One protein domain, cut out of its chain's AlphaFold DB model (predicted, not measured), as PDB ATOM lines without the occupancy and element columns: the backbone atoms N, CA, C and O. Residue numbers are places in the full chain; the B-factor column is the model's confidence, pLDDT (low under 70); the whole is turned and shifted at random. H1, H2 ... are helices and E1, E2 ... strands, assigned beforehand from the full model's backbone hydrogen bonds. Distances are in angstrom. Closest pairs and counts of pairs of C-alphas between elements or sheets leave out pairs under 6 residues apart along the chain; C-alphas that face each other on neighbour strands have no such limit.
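Overview. This is residues 54 to 138 of the 141 residues of an uncharacterized protein of Gammaproteobacteria bacterium SG8_15 (UniProt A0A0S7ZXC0). A small twisted sheet of three strands has two helices over one face, in two layers: long H1 crosses E2 and E3, its residues 54 to 59 sticking out, and short H2 packs along E1. The 85 printed residues run H1 H2 E1 E2 E3, class mixed; the sheet E1 - E2 - E3 is a meander, each strand the antiparallel neighbour of the one before. It is compact, radius of gyration of the C-alphas 12.0 A, spanning 37 by 24 by 19 A.

Arrangement. Hairpins join E1 (96 to 100), E2 (103 to 108) and E3 (111 to 118); N 98 and O 105, and N 106 and O 113, are 2.9 A apart. H1 (54 to 79) comes closest to E3 at C-alphas 65 and 115, 6.4 A. H2 (85 to 91) touches H1, about perpendicular at 85 degrees, closest C-alphas 71 and 91, 5.4 A. O i to N i+4 pairs within hydrogen-bond range are 21 of 22 in H1 and 1 of 3 in H2, with 4 of 4 O i to N i+3 pairs in H2.

Along the chain. H1, 39.0 A long, begins at C-alpha 54 (91.749, 135.438, 155.524); E3, 22.7 A, ends at C-alpha 118 (87.901, 143.307, 183.263).

Size, cuts and confidence. The printed part has no cut, and no printed residue is under 70.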
ATOM      1  N   ASN A  54      90.732 135.089 154.523       83.44
ATOM      2  CA  ASN A  54      91.749 135.438 155.524       83.44
ATOM      3  C   ASN A  54      91.322 136.639 156.386       83.44
ATOM      4  O   ASN A  54      91.665 136.713 157.563       83.44
ATOM      5  N   GLU A  55      90.569 137.581 155.815       84.44
ATOM      6  CA  GLU A  55      90.067 138.759 156.534       84.44
ATOM      7  C   GLU A  55      88.846 138.437 157.412       84.44
ATOM      8  O   GLU A  55      88.621 139.103 158.426       84.44
ATOM      9  N   GLN A  56      88.074 137.402 157.061       85.06
ATOM     10  CA  GLN A  56      86.873 136.999 157.795       85.06
ATOM     11  C   GLN A  56      87.161 136.630 159.250       85.06
ATOM     12  O   GLN A  56      86.423 137.082 160.118       85.06
ATOM     13  N   GLU A  57      88.239 135.900 159.549       85.75
ATOM     14  CA  GLU A  57      88.544 135.487 160.929       85.75
ATOM     15  C   GLU A  57      88.741 136.700 161.858       85.75
ATOM     16  O   GLU A  57      88.194 136.764 162.961       85.75
ATOM     17  N   VAL A  58      89.483 137.711 161.394       87.56
ATOM     18  CA  VAL A  58      89.732 138.940 162.161       87.56
ATOM     19  C   VAL A  58      88.436 139.726 162.357       87.56
ATOM     20  O   VAL A  58      88.159 140.219 163.453       87.56
ATOM     21  N   VAL A  59      87.624 139.825 161.305       88.12
ATOM     22  CA  VAL A  59      86.337 140.526 161.343       88.12
ATOM     23  C   VAL A  59      85.350 139.811 162.267       88.12
ATOM     24  O   VAL A  59      84.675 140.469 163.056       88.12
ATOM     25  N   GLU A  60      85.285 138.480 162.242       89.44
ATOM     26  CA  GLU A  60      84.432 137.689 163.135       89.44
ATOM     27  C   GLU A  60      84.804 137.907 164.603       89.44
ATOM     28  O   GLU A  60      83.939 138.251 165.413       89.44
ATOM     29  N   LYS A  61      86.093 137.829 164.945       90.62
ATOM     30  CA  LYS A  61      86.590 138.103 166.303       90.62
ATOM     31  C   LYS A  61      86.229 139.509 166.794       90.62
ATOM     32  O   LYS A  61      85.783 139.685 167.935       90.62
ATOM     33  N   GLN A  62      86.366 140.513 165.928       91.88
ATOM     34  CA  GLN A  62      85.965 141.889 166.231       91.88
ATOM     35  C   GLN A  62      84.448 142.033 166.379       91.88
ATOM     36  O   GLN A  62      83.987 142.719 167.290       91.88
ATOM     37  N   ASN A  63      83.661 141.355 165.543       91.19
ATOM     38  CA  ASN A  63      82.199 141.376 165.607       91.19
ATOM     39  C   ASN A  63      81.679 140.762 166.913       91.19
ATOM     40  O   ASN A  63      80.811 141.344 167.572       91.19
ATOM     41  N   VAL A  64      82.224 139.611 167.322       93.12
ATOM     42  CA  VAL A  64      81.830 138.949 168.574       93.12
ATOM     43  C   VAL A  64      82.204 139.822 169.777       93.12
ATOM     44  O   VAL A  64      81.347 140.106 170.617       93.12
ATOM     45  N   SER A  65      83.437 140.339 169.830       93.88
ATOM     46  CA  SER A  65      83.886 141.235 170.911       93.88
ATOM     47  C   SER A  65      83.077 142.543 170.944       93.88
ATOM     48  O   SER A  65      82.661 143.008 172.007       93.88
ATOM     49  N   GLY A  66      82.783 143.117 169.774       94.12
ATOM     50  CA  GLY A  66      81.985 144.333 169.608       94.12
ATOM     51  C   GLY A  66      80.531 144.176 170.057       94.12
ATOM     52  O   GLY A  66      79.960 145.100 170.643       94.12
ATOM     53  N   THR A  67      79.950 142.989 169.867       94.19
ATOM     54  CA  THR A  67      78.606 142.656 170.366       94.19
ATOM     55  C   THR A  67      78.570 142.719 171.893       94.19
ATOM     56  O   THR A  67      77.681 143.347 172.467       94.19
ATOM     57  N   VAL A  68      79.576 142.148 172.564       96.00
ATOM     58  CA  VAL A  68      79.677 142.188 174.032       96.00
ATOM     59  C   VAL A  68      79.965 143.600 174.543       96.00
ATOM     60  O   VAL A  68      79.347 144.036 175.513       96.00
ATOM     61  N   LYS A  69      80.850 144.355 173.879       96.00
ATOM     62  CA  LYS A  69      81.113 145.770 174.208       96.00
ATOM     63  C   LYS A  69      79.838 146.612 174.133       96.00
ATOM     64  O   LYS A  69      79.573 147.412 175.026       96.00
ATOM     65  N   SER A  70      79.024 146.399 173.103       95.81
ATOM     66  CA  SER A  70      77.743 147.093 172.943       95.81
ATOM     67  C   SER A  70      76.747 146.690 174.033       95.81
ATOM     68  O   SER A  70      76.125 147.554 174.648       95.81
ATOM     69  N   ALA A  71      76.654 145.391 174.334       96.75
ATOM     70  CA  ALA A  71      75.821 144.877 175.420       96.75
ATOM     71  C   ALA A  71      76.231 145.435 176.791       96.75
ATOM     72  O   ALA A  71      75.363 145.715 177.610       96.75
ATOM     73  N   LEU A  72      77.528 145.658 177.031       96.81
ATOM     74  CA  LEU A  72      78.016 146.278 178.265       96.81
ATOM     75  C   LEU A  72      77.472 147.695 178.438       96.81
ATOM     76  O   LEU A  72      77.004 148.031 179.522       96.81
ATOM     77  N   VAL A  73      77.519 148.513 177.388       96.50
ATOM     78  CA  VAL A  73      77.009 149.893 177.438       96.50
ATOM     79  C   VAL A  73      75.501 149.905 177.682       96.50
ATOM     80  O   VAL A  73      75.024 150.686 178.503       96.50
ATOM     81  N   ILE A  74      74.757 149.013 177.021       97.06
ATOM     82  CA  ILE A  74      73.308 148.867 177.219       97.06
ATOM     83  C   ILE A  74      73.011 148.443 178.660       97.06
ATOM     84  O   ILE A  74      72.241 149.106 179.348       97.06
ATOM     85  N   ALA A  75      73.681 147.399 179.152       97.31
ATOM     86  CA  ALA A  75      73.515 146.924 180.518       97.31
ATOM     87  C   ALA A  75      73.803 148.035 181.534       97.31
ATOM     88  O   ALA A  75      73.008 148.259 182.441       97.31
ATOM     89  N   GLN A  76      74.906 148.769 181.359       96.69
ATOM     90  CA  GLN A  76      75.271 149.883 182.233       96.69
ATOM     91  C   GLN A  76      74.220 150.996 182.245       96.69
ATOM     92  O   GLN A  76      73.962 151.566 183.308       96.69
ATOM     93  N   ALA A  77      73.609 151.293 181.097       97.19
ATOM     94  CA  ALA A  77      72.516 152.253 181.007       97.19
ATOM     95  C   ALA A  77      71.261 151.751 181.742       97.19
ATOM     96  O   ALA A  77      70.673 152.501 182.521       97.19
ATOM     97  N   ASP A  78      70.900 150.480 181.563       97.31
ATOM     98  CA  ASP A  78      69.673 149.901 182.117       97.31
ATOM     99  C   ASP A  78      69.728 149.730 183.642       97.31
ATOM    100  O   ASP A  78      68.755 150.032 184.335       97.31
ATOM    101  N   ILE A  79      70.868 149.296 184.197       96.38
ATOM    102  CA  ILE A  79      71.020 149.101 185.652       96.38
ATOM    103  C   ILE A  79      71.665 150.292 186.372       96.38
ATOM    104  O   ILE A  79      71.816 150.255 187.593       96.38
ATOM    105  N   SER A  80      72.065 151.340 185.639       95.50
ATOM    106  CA  SER A  80      72.778 152.516 186.174       95.50
ATOM    107  C   SER A  80      74.035 152.166 186.997       95.50
ATOM    108  O   SER A  80      74.407 152.880 187.930       95.50
ATOM    109  N   ALA A  81      74.684 151.045 186.675       95.12
ATOM    110  CA  ALA A  81      75.837 150.489 187.382       95.12
ATOM    111  C   ALA A  81      76.631 149.534 186.473       95.12
ATOM    112  O   ALA A  81      76.177 149.155 185.398       95.12
ATOM    113  N   SER A  82      77.822 149.109 186.900       96.44
ATOM    114  CA  SER A  82      78.578 148.068 186.190       96.44
ATOM    115  C   SER A  82      77.921 146.690 186.394       96.44
ATOM    116  O   SER A  82      77.767 146.275 187.544       96.44
ATOM    117  N   PRO A  83      77.528 145.962 185.333       97.38
ATOM    118  CA  PRO A  83      76.929 144.634 185.475       97.38
ATOM    119  C   PRO A  83      77.973 143.615 185.939       97.38
ATOM    120  O   PRO A  83      79.151 143.749 185.615       97.38
ATOM    121  N   SER A  84      77.558 142.570 186.661       97.50
ATOM    122  CA  SER A  84      78.430 141.407 186.860       97.50
ATOM    123  C   SER A  84      78.619 140.642 185.548       97.50
ATOM    124  O   SER A  84      77.820 140.815 184.623       97.50
ATOM    125  N   VAL A  85      79.616 139.759 185.453       97.00
ATOM    126  CA  VAL A  85      79.791 138.898 184.263       97.00
ATOM    127  C   VAL A  85      78.509 138.105 183.963       97.00
ATOM    128  O   VAL A  85      78.059 138.042 182.819       97.00
ATOM    129  N   THR A  86      77.860 137.569 184.999       97.06
ATOM    130  CA  THR A  86      76.589 136.836 184.876       97.06
ATOM    131  C   THR A  86      75.449 137.723 184.386       97.06
ATOM    132  O   THR A  86      74.683 137.322 183.512       97.06
ATOM    133  N   THR A  87      75.330 138.944 184.912       96.81
ATOM    134  CA  THR A  87      74.312 139.889 184.444       96.81
ATOM    135  C   THR A  87      74.586 140.303 183.004       96.81
ATOM    136  O   THR A  87      73.664 140.282 182.195       96.81
ATOM    137  N   LEU A  88      75.836 140.605 182.650       96.56
ATOM    138  CA  LEU A  88      76.228 140.993 181.297       96.56
ATOM    139  C   LEU A  88      75.857 139.921 180.264       96.56
ATOM    140  O   LEU A  88      75.373 140.266 179.191       96.56
ATOM    141  N   ALA A  89      75.999 138.635 180.606       96.06
ATOM    142  CA  ALA A  89      75.609 137.524 179.736       96.06
ATOM    143  C   ALA A  89      74.141 137.605 179.270       96.06
ATOM    144  O   ALA A  89      73.844 137.230 178.141       96.06
ATOM    145  N   SER A  90      73.235 138.138 180.101       95.19
ATOM    146  CA  SER A  90      71.812 138.284 179.749       95.19
ATOM    147  C   SER A  90      71.517 139.404 178.742       95.19
ATOM    148  O   SER A  90      70.470 139.381 178.101       95.19
ATOM    149  N   TYR A  91      72.441 140.356 178.570       94.88
ATOM    150  CA  TYR A  91      72.311 141.464 177.613       94.88
ATOM    151  C   TYR A  91      72.908 141.137 176.242       94.88
ATOM    152  O   TYR A  91      72.685 141.859 175.270       94.88
ATOM    153  N   VAL A  92      73.682 140.059 176.141       94.88
ATOM    154  CA  VAL A  92      74.305 139.646 174.887       94.88
ATOM    155  C   VAL A  92      73.330 138.768 174.107       94.88
ATOM    156  O   VAL A  92      72.990 137.665 174.521       94.88
ATOM    157  N   SER A  93      72.904 139.247 172.940       87.50
ATOM    158  CA  SER A  93      72.038 138.487 172.034       87.50
ATOM    159  C   SER A  93      72.879 137.607 171.101       87.50
ATOM    160  O   SER A  93      73.291 138.058 170.035       87.50
ATOM    161  N   ALA A  94      73.154 136.363 171.501       84.88
ATOM    162  CA  ALA A  94      73.833 135.362 170.670       84.88
ATOM    163  C   ALA A  94      73.266 133.947 170.898       84.88
ATOM    164  O   ALA A  94      72.567 133.707 171.880       84.88
ATOM    165  N   GLU A  95      73.577 133.014 169.988       82.94
ATOM    166  CA  GLU A  95      73.056 131.632 169.952       82.94
ATOM    167  C   GLU A  95      73.214 130.900 171.298       82.94
ATOM    168  O   GLU A  95      72.293 130.229 171.761       82.94
ATOM    169  N   GLN A  96      74.384 131.029 171.936       89.88
ATOM    170  CA  GLN A  96      74.672 130.512 173.277       89.88
ATOM    171  C   GLN A  96      75.648 131.461 173.971       89.88
ATOM    172  O   GLN A  96      76.731 131.709 173.439       89.88
ATOM    173  N   VAL A  97      75.271 131.968 175.146       94.62
ATOM    174  CA  VAL A  97      76.109 132.836 175.981       94.62
ATOM    175  C   VAL A  97      76.156 132.268 177.391       94.62
ATOM    176  O   VAL A  97      75.116 132.034 178.003       94.62
ATOM    177  N   SER A  98      77.365 132.085 177.913       94.31
ATOM    178  CA  SER A  98      77.599 131.602 179.273       94.31
ATOM    179  C   SER A  98      78.628 132.476 179.974       94.31
ATOM    180  O   SER A  98      79.680 132.783 179.414       94.31
ATOM    181  N   ALA A  99      78.345 132.855 181.217       95.94
ATOM    182  CA  ALA A  99      79.316 133.525 182.068       95.94
ATOM    183  C   ALA A  99      80.324 132.523 182.640       95.94
ATOM    184  O   ALA A  99      79.967 131.429 183.073       95.94
ATOM    185  N   THR A 100      81.584 132.932 182.658       95.12
ATOM    186  CA  THR A 100      82.707 132.229 183.276       95.12
ATOM    187  C   THR A 100      83.462 133.203 184.171       95.12
ATOM    188  O   THR A 100      83.235 134.411 184.120       95.12
ATOM    189  N   ASP A 101      84.385 132.701 184.982       94.38
ATOM    190  CA  ASP A 101      85.143 133.552 185.902       94.38
ATOM    191  C   ASP A 101      86.039 134.573 185.180       94.38
ATOM    192  O   ASP A 101      86.202 135.697 185.650       94.38
ATOM    193  N   ALA A 102      86.544 134.221 183.994       91.50
ATOM    194  CA  ALA A 102      87.407 135.073 183.175       91.50
ATOM    195  C   ALA A 102      86.648 135.955 182.159       91.50
ATOM    196  O   ALA A 102      87.262 136.786 181.487       91.50
ATOM    197  N   GLY A 103      85.328 135.776 182.024       95.06
ATOM    198  CA  GLY A 103      84.491 136.553 181.110       95.06
ATOM    199  C   GLY A 103      83.375 135.748 180.467       95.06
ATOM    200  O   GLY A 103      82.772 134.890 181.112       95.06
ATOM    201  N   LEU A 104      83.055 136.029 179.206       95.69
ATOM    202  CA  LEU A 104      81.916 135.415 178.521       95.69
ATOM    203  C   LEU A 104      82.365 134.384 177.497       95.69
ATOM    204  O   LEU A 104      83.206 134.665 176.650       95.69
ATOM    205  N   MET A 105      81.743 133.212 177.528       94.25
ATOM    206  CA  MET A 105      81.797 132.260 176.429       94.25
ATOM    207  C   MET A 105      80.611 132.499 175.503       94.25
ATOM    208  O   MET A 105      79.465 132.463 175.951       94.25
ATOM    209  N   LEU A 106      80.888 132.718 174.222       93.19
ATOM    210  CA  LEU A 106      79.875 132.863 173.184       93.19
ATOM    211  C   LEU A 106      80.082 131.819 172.104       93.19
ATOM    212  O   LEU A 106      81.212 131.573 171.691       93.19
ATOM    213  N   LYS A 107      78.989 131.259 171.596       90.81
ATOM    214  CA  LYS A 107      79.020 130.430 170.395       90.81
ATOM    215  C   LYS A 107      78.593 131.245 169.178       90.81
ATOM    216  O   LYS A 107      77.482 131.772 169.157       90.81
ATOM    217  N   HIS A 108      79.451 131.311 168.165       87.31
ATOM    218  CA  HIS A 108      79.160 131.936 166.875       87.31
ATOM    219  C   HIS A 108      79.596 130.994 165.746       87.31
ATOM    220  O   HIS A 108      80.697 130.455 165.785       87.31
ATOM    221  N   ASN A 109      78.710 130.725 164.783       86.19
ATOM    222  CA  ASN A 109      78.955 129.825 163.640       86.19
ATOM    223  C   ASN A 109      79.488 128.418 163.997       86.19
ATOM    224  O   ASN A 109      80.141 127.762 163.193       86.19
ATOM    225  N   GLY A 110      79.182 127.918 165.200       86.19
ATOM    226  CA  GLY A 110      79.648 126.610 165.676       86.19
ATOM    227  C   GLY A 110      80.940 126.654 166.494       86.19
ATOM    228  O   GLY A 110      81.198 125.701 167.232       86.19
ATOM    229  N   GLU A 111      81.678 127.761 166.450       88.62
ATOM    230  CA  GLU A 111      82.904 127.996 167.212       88.62
ATOM    231  C   GLU A 111      82.611 128.731 168.526       88.62
ATOM    232  O   GLU A 111      81.660 129.507 168.628       88.62
ATOM    233  N   SER A 112      83.390 128.426 169.568       91.00
ATOM    234  CA  SER A 112      83.244 129.041 170.890       91.00
ATOM    235  C   SER A 112      84.366 130.037 171.141       91.00
ATOM    236  O   SER A 112      85.537 129.674 171.116       91.00
ATOM    237  N   TYR A 113      83.987 131.266 171.459       92.50
ATOM    238  CA  TYR A 113      84.884 132.376 171.728       92.50
ATOM    239  C   TYR A 113      84.826 132.749 173.207       92.50
ATOM    240  O   TYR A 113      83.738 132.921 173.760       92.50
ATOM    241  N   MET A 114      85.988 132.893 173.848       93.88
ATOM    242  CA  MET A 114      86.087 133.427 175.207       93.88
ATOM    243  C   MET A 114      86.438 134.911 175.133       93.88
ATOM    244  O   MET A 114      87.567 135.272 174.814       93.88
ATOM    245  N   ILE A 115      85.469 135.764 175.439       95.38
ATOM    246  CA  ILE A 115      85.662 137.207 175.526       95.38
ATOM    247  C   ILE A 115      86.134 137.554 176.939       95.38
ATOM    248  O   ILE A 115      85.358 137.365 177.885       95.38
ATOM    249  N   PRO A 116      87.364 138.071 177.107       95.88
ATOM    250  CA  PRO A 116      87.858 138.448 178.419       95.88
ATOM    251  C   PRO A 116      87.131 139.696 178.926       95.88
ATOM    252  O   PRO A 116      86.909 140.663 178.189       95.88
ATOM    253  N   THR A 117      86.781 139.693 180.208       96.56
ATOM    254  CA  THR A 117      86.209 140.860 180.890       96.56
ATOM    255  C   THR A 117      87.131 141.353 181.990       96.56
ATOM    256  O   THR A 117      87.947 140.602 182.518       96.56
ATOM    257  N   TYR A 118      86.998 142.630 182.340       97.62
ATOM    258  CA  TYR A 118      87.901 143.307 183.263       97.62
ATOM    259  C   TYR A 118      87.135 144.145 184.280       97.62
ATOM    260  O   TYR A 118      86.091 144.732 183.972       97.62
ATOM    261  N   VAL A 119      87.690 144.229 185.488       97.19
ATOM    262  CA  VAL A 119      87.105 144.973 186.617       97.19
ATOM    263  C   VAL A 119      87.482 146.456 186.625       97.19
ATOM    264  O   VAL A 119      86.932 147.242 187.402       97.19
ATOM    265  N   ASP A 120      88.409 146.861 185.757       95.88
ATOM    266  CA  ASP A 120      88.858 148.237 185.579       95.88
ATOM    267  C   ASP A 120      88.547 148.767 184.171       95.88
ATOM    268  O   ASP A 120      88.368 148.020 183.210       95.88
ATOM    269  N   SER A 121      88.485 150.091 184.046       93.81
ATOM    270  CA  SER A 121      88.132 150.766 182.791       93.81
ATOM    271  C   SER A 121      89.230 150.714 181.723       93.81
ATOM    272  O   SER A 121      88.935 150.981 180.564       93.81
ATOM    273  N   ASN A 122      90.471 150.380 182.093       95.00
ATOM    274  CA  ASN A 122      91.600 150.270 181.168       95.00
ATOM    275  C   ASN A 122      91.877 148.815 180.769       95.00
ATOM    276  O   ASN A 122      92.902 148.540 180.147       95.00
ATOM    277  N   CYS A 123      90.987 147.881 181.124       95.62
ATOM    278  CA  CYS A 123      91.043 146.493 180.677       95.62
ATOM    279  C   CYS A 123      92.369 145.800 181.044       95.62
ATOM    280  O   CYS A 123      92.956 145.083 180.237       95.62
ATOM    281  N   THR A 124      92.887 146.063 182.248       95.62
ATOM    282  CA  THR A 124      94.199 145.556 182.694       95.62
ATOM    283  C   THR A 124      94.074 144.482 183.778       95.62
ATOM    284  O   THR A 124      94.917 143.594 183.867       95.62
ATOM    285  N   GLN A 125      93.021 144.532 184.593       96.00
ATOM    286  CA  GLN A 125      92.729 143.594 185.673       96.00
ATOM    287  C   GLN A 125      91.566 142.678 185.269       96.00
ATOM    288  O   GLN A 125      90.419 143.140 185.232       96.00
ATOM    289  N   PRO A 126      91.832 141.408 184.909       95.81
ATOM    290  CA  PRO A 126      90.791 140.500 184.450       95.81
ATOM    291  C   PRO A 126      89.811 140.182 185.580       95.81
ATOM    292  O   PRO A 126      90.171 140.178 186.760       95.81
ATOM    293  N   THR A 127      88.570 139.880 185.218       96.56
ATOM    294  CA  THR A 127      87.629 139.259 186.150       96.56
ATOM    295  C   THR A 127      88.166 137.897 186.584       96.56
ATOM    296  O   THR A 127      88.793 137.179 185.806       96.56
ATOM    297  N   SER A 128      87.958 137.565 187.853       95.50
ATOM    298  CA  SER A 128      88.376 136.305 188.475       95.50
ATOM    299  C   SER A 128      87.190 135.499 188.998       95.50
ATOM    300  O   SER A 128      87.368 134.385 189.487       95.50
ATOM    301  N   THR A 129      85.977 136.046 188.950       95.75
ATOM    302  CA  THR A 129      84.744 135.336 189.286       95.75
ATOM    303  C   THR A 129      83.586 135.853 188.436       95.75
ATOM    304  O   THR A 129      83.503 137.039 188.131       95.75
ATOM    305  N   SER A 130      82.622 134.988 188.121       94.75
ATOM    306  CA  SER A 130      81.402 135.345 187.369       94.75
ATOM    307  C   SER A 130      80.499 136.415 188.027       94.75
ATOM    308  O   SER A 130      79.552 136.914 187.406       94.75
ATOM    309  N   ASN A 131      80.784 136.791 189.278       95.62
ATOM    310  CA  ASN A 131      80.114 137.868 190.011       95.62
ATOM    311  C   ASN A 131      80.863 139.209 189.961       95.62
ATOM    312  O   ASN A 131      80.317 140.214 190.418       95.62
ATOM    313  N   ASP A 132      82.074 139.248 189.407       97.25
ATOM    314  CA  ASP A 132      82.850 140.479 189.312       97.25
ATOM    315  C   ASP A 132      82.165 141.499 188.403       97.25
ATOM    316  O   ASP A 132      81.594 141.155 187.364       97.25
ATOM    317  N   MET A 133      82.230 142.770 188.802       96.62
ATOM    318  CA  MET A 133      81.630 143.874 188.057       96.62
ATOM    319  C   MET A 133      82.488 144.225 186.843       96.62
ATOM    320  O   MET A 133      83.631 144.660 186.979       96.62
ATOM    321  N   VAL A 134      81.907 144.089 185.657       97.44
ATOM    322  CA  VAL A 134      82.567 144.347 184.383       97.44
ATOM    323  C   VAL A 134      82.579 145.846 184.095       97.44
ATOM    324  O   VAL A 134      81.533 146.495 183.983       97.44
ATOM    325  N   LYS A 135      83.780 146.403 183.939       96.75
ATOM    326  CA  LYS A 135      84.005 147.793 183.514       96.75
ATOM    327  C   LYS A 135      84.601 147.903 182.122       96.75
ATOM    328  O   LYS A 135      84.423 148.938 181.485       96.75
ATOM    329  N   CYS A 136      85.259 146.851 181.650       97.06
ATOM    330  CA  CYS A 136      85.739 146.758 180.285       97.06
ATOM    331  C   CYS A 136      85.608 145.329 179.736       97.06
ATOM    332  O   CYS A 136      85.657 144.347 180.477       97.06
ATOM    333  N   VAL A 137      85.457 145.238 178.417       96.31
ATOM    334  CA  VAL A 137      85.465 144.015 177.616       96.31
ATOM    335  C   VAL A 137      86.675 144.081 176.684       96.31
ATOM    336  O   VAL A 137      86.826 145.061 175.951       96.31
ATOM    337  N   GLY A 138      87.537 143.066 176.728       93.94
ATOM    338  CA  GLY A 138      88.707 142.980 175.853       93.94
ATOM    339  C   GLY A 138      88.364 142.483 174.451       93.94
ATOM    340  O   GLY A 138      87.242 142.062 174.173       93.94
TER     341      GLY A 138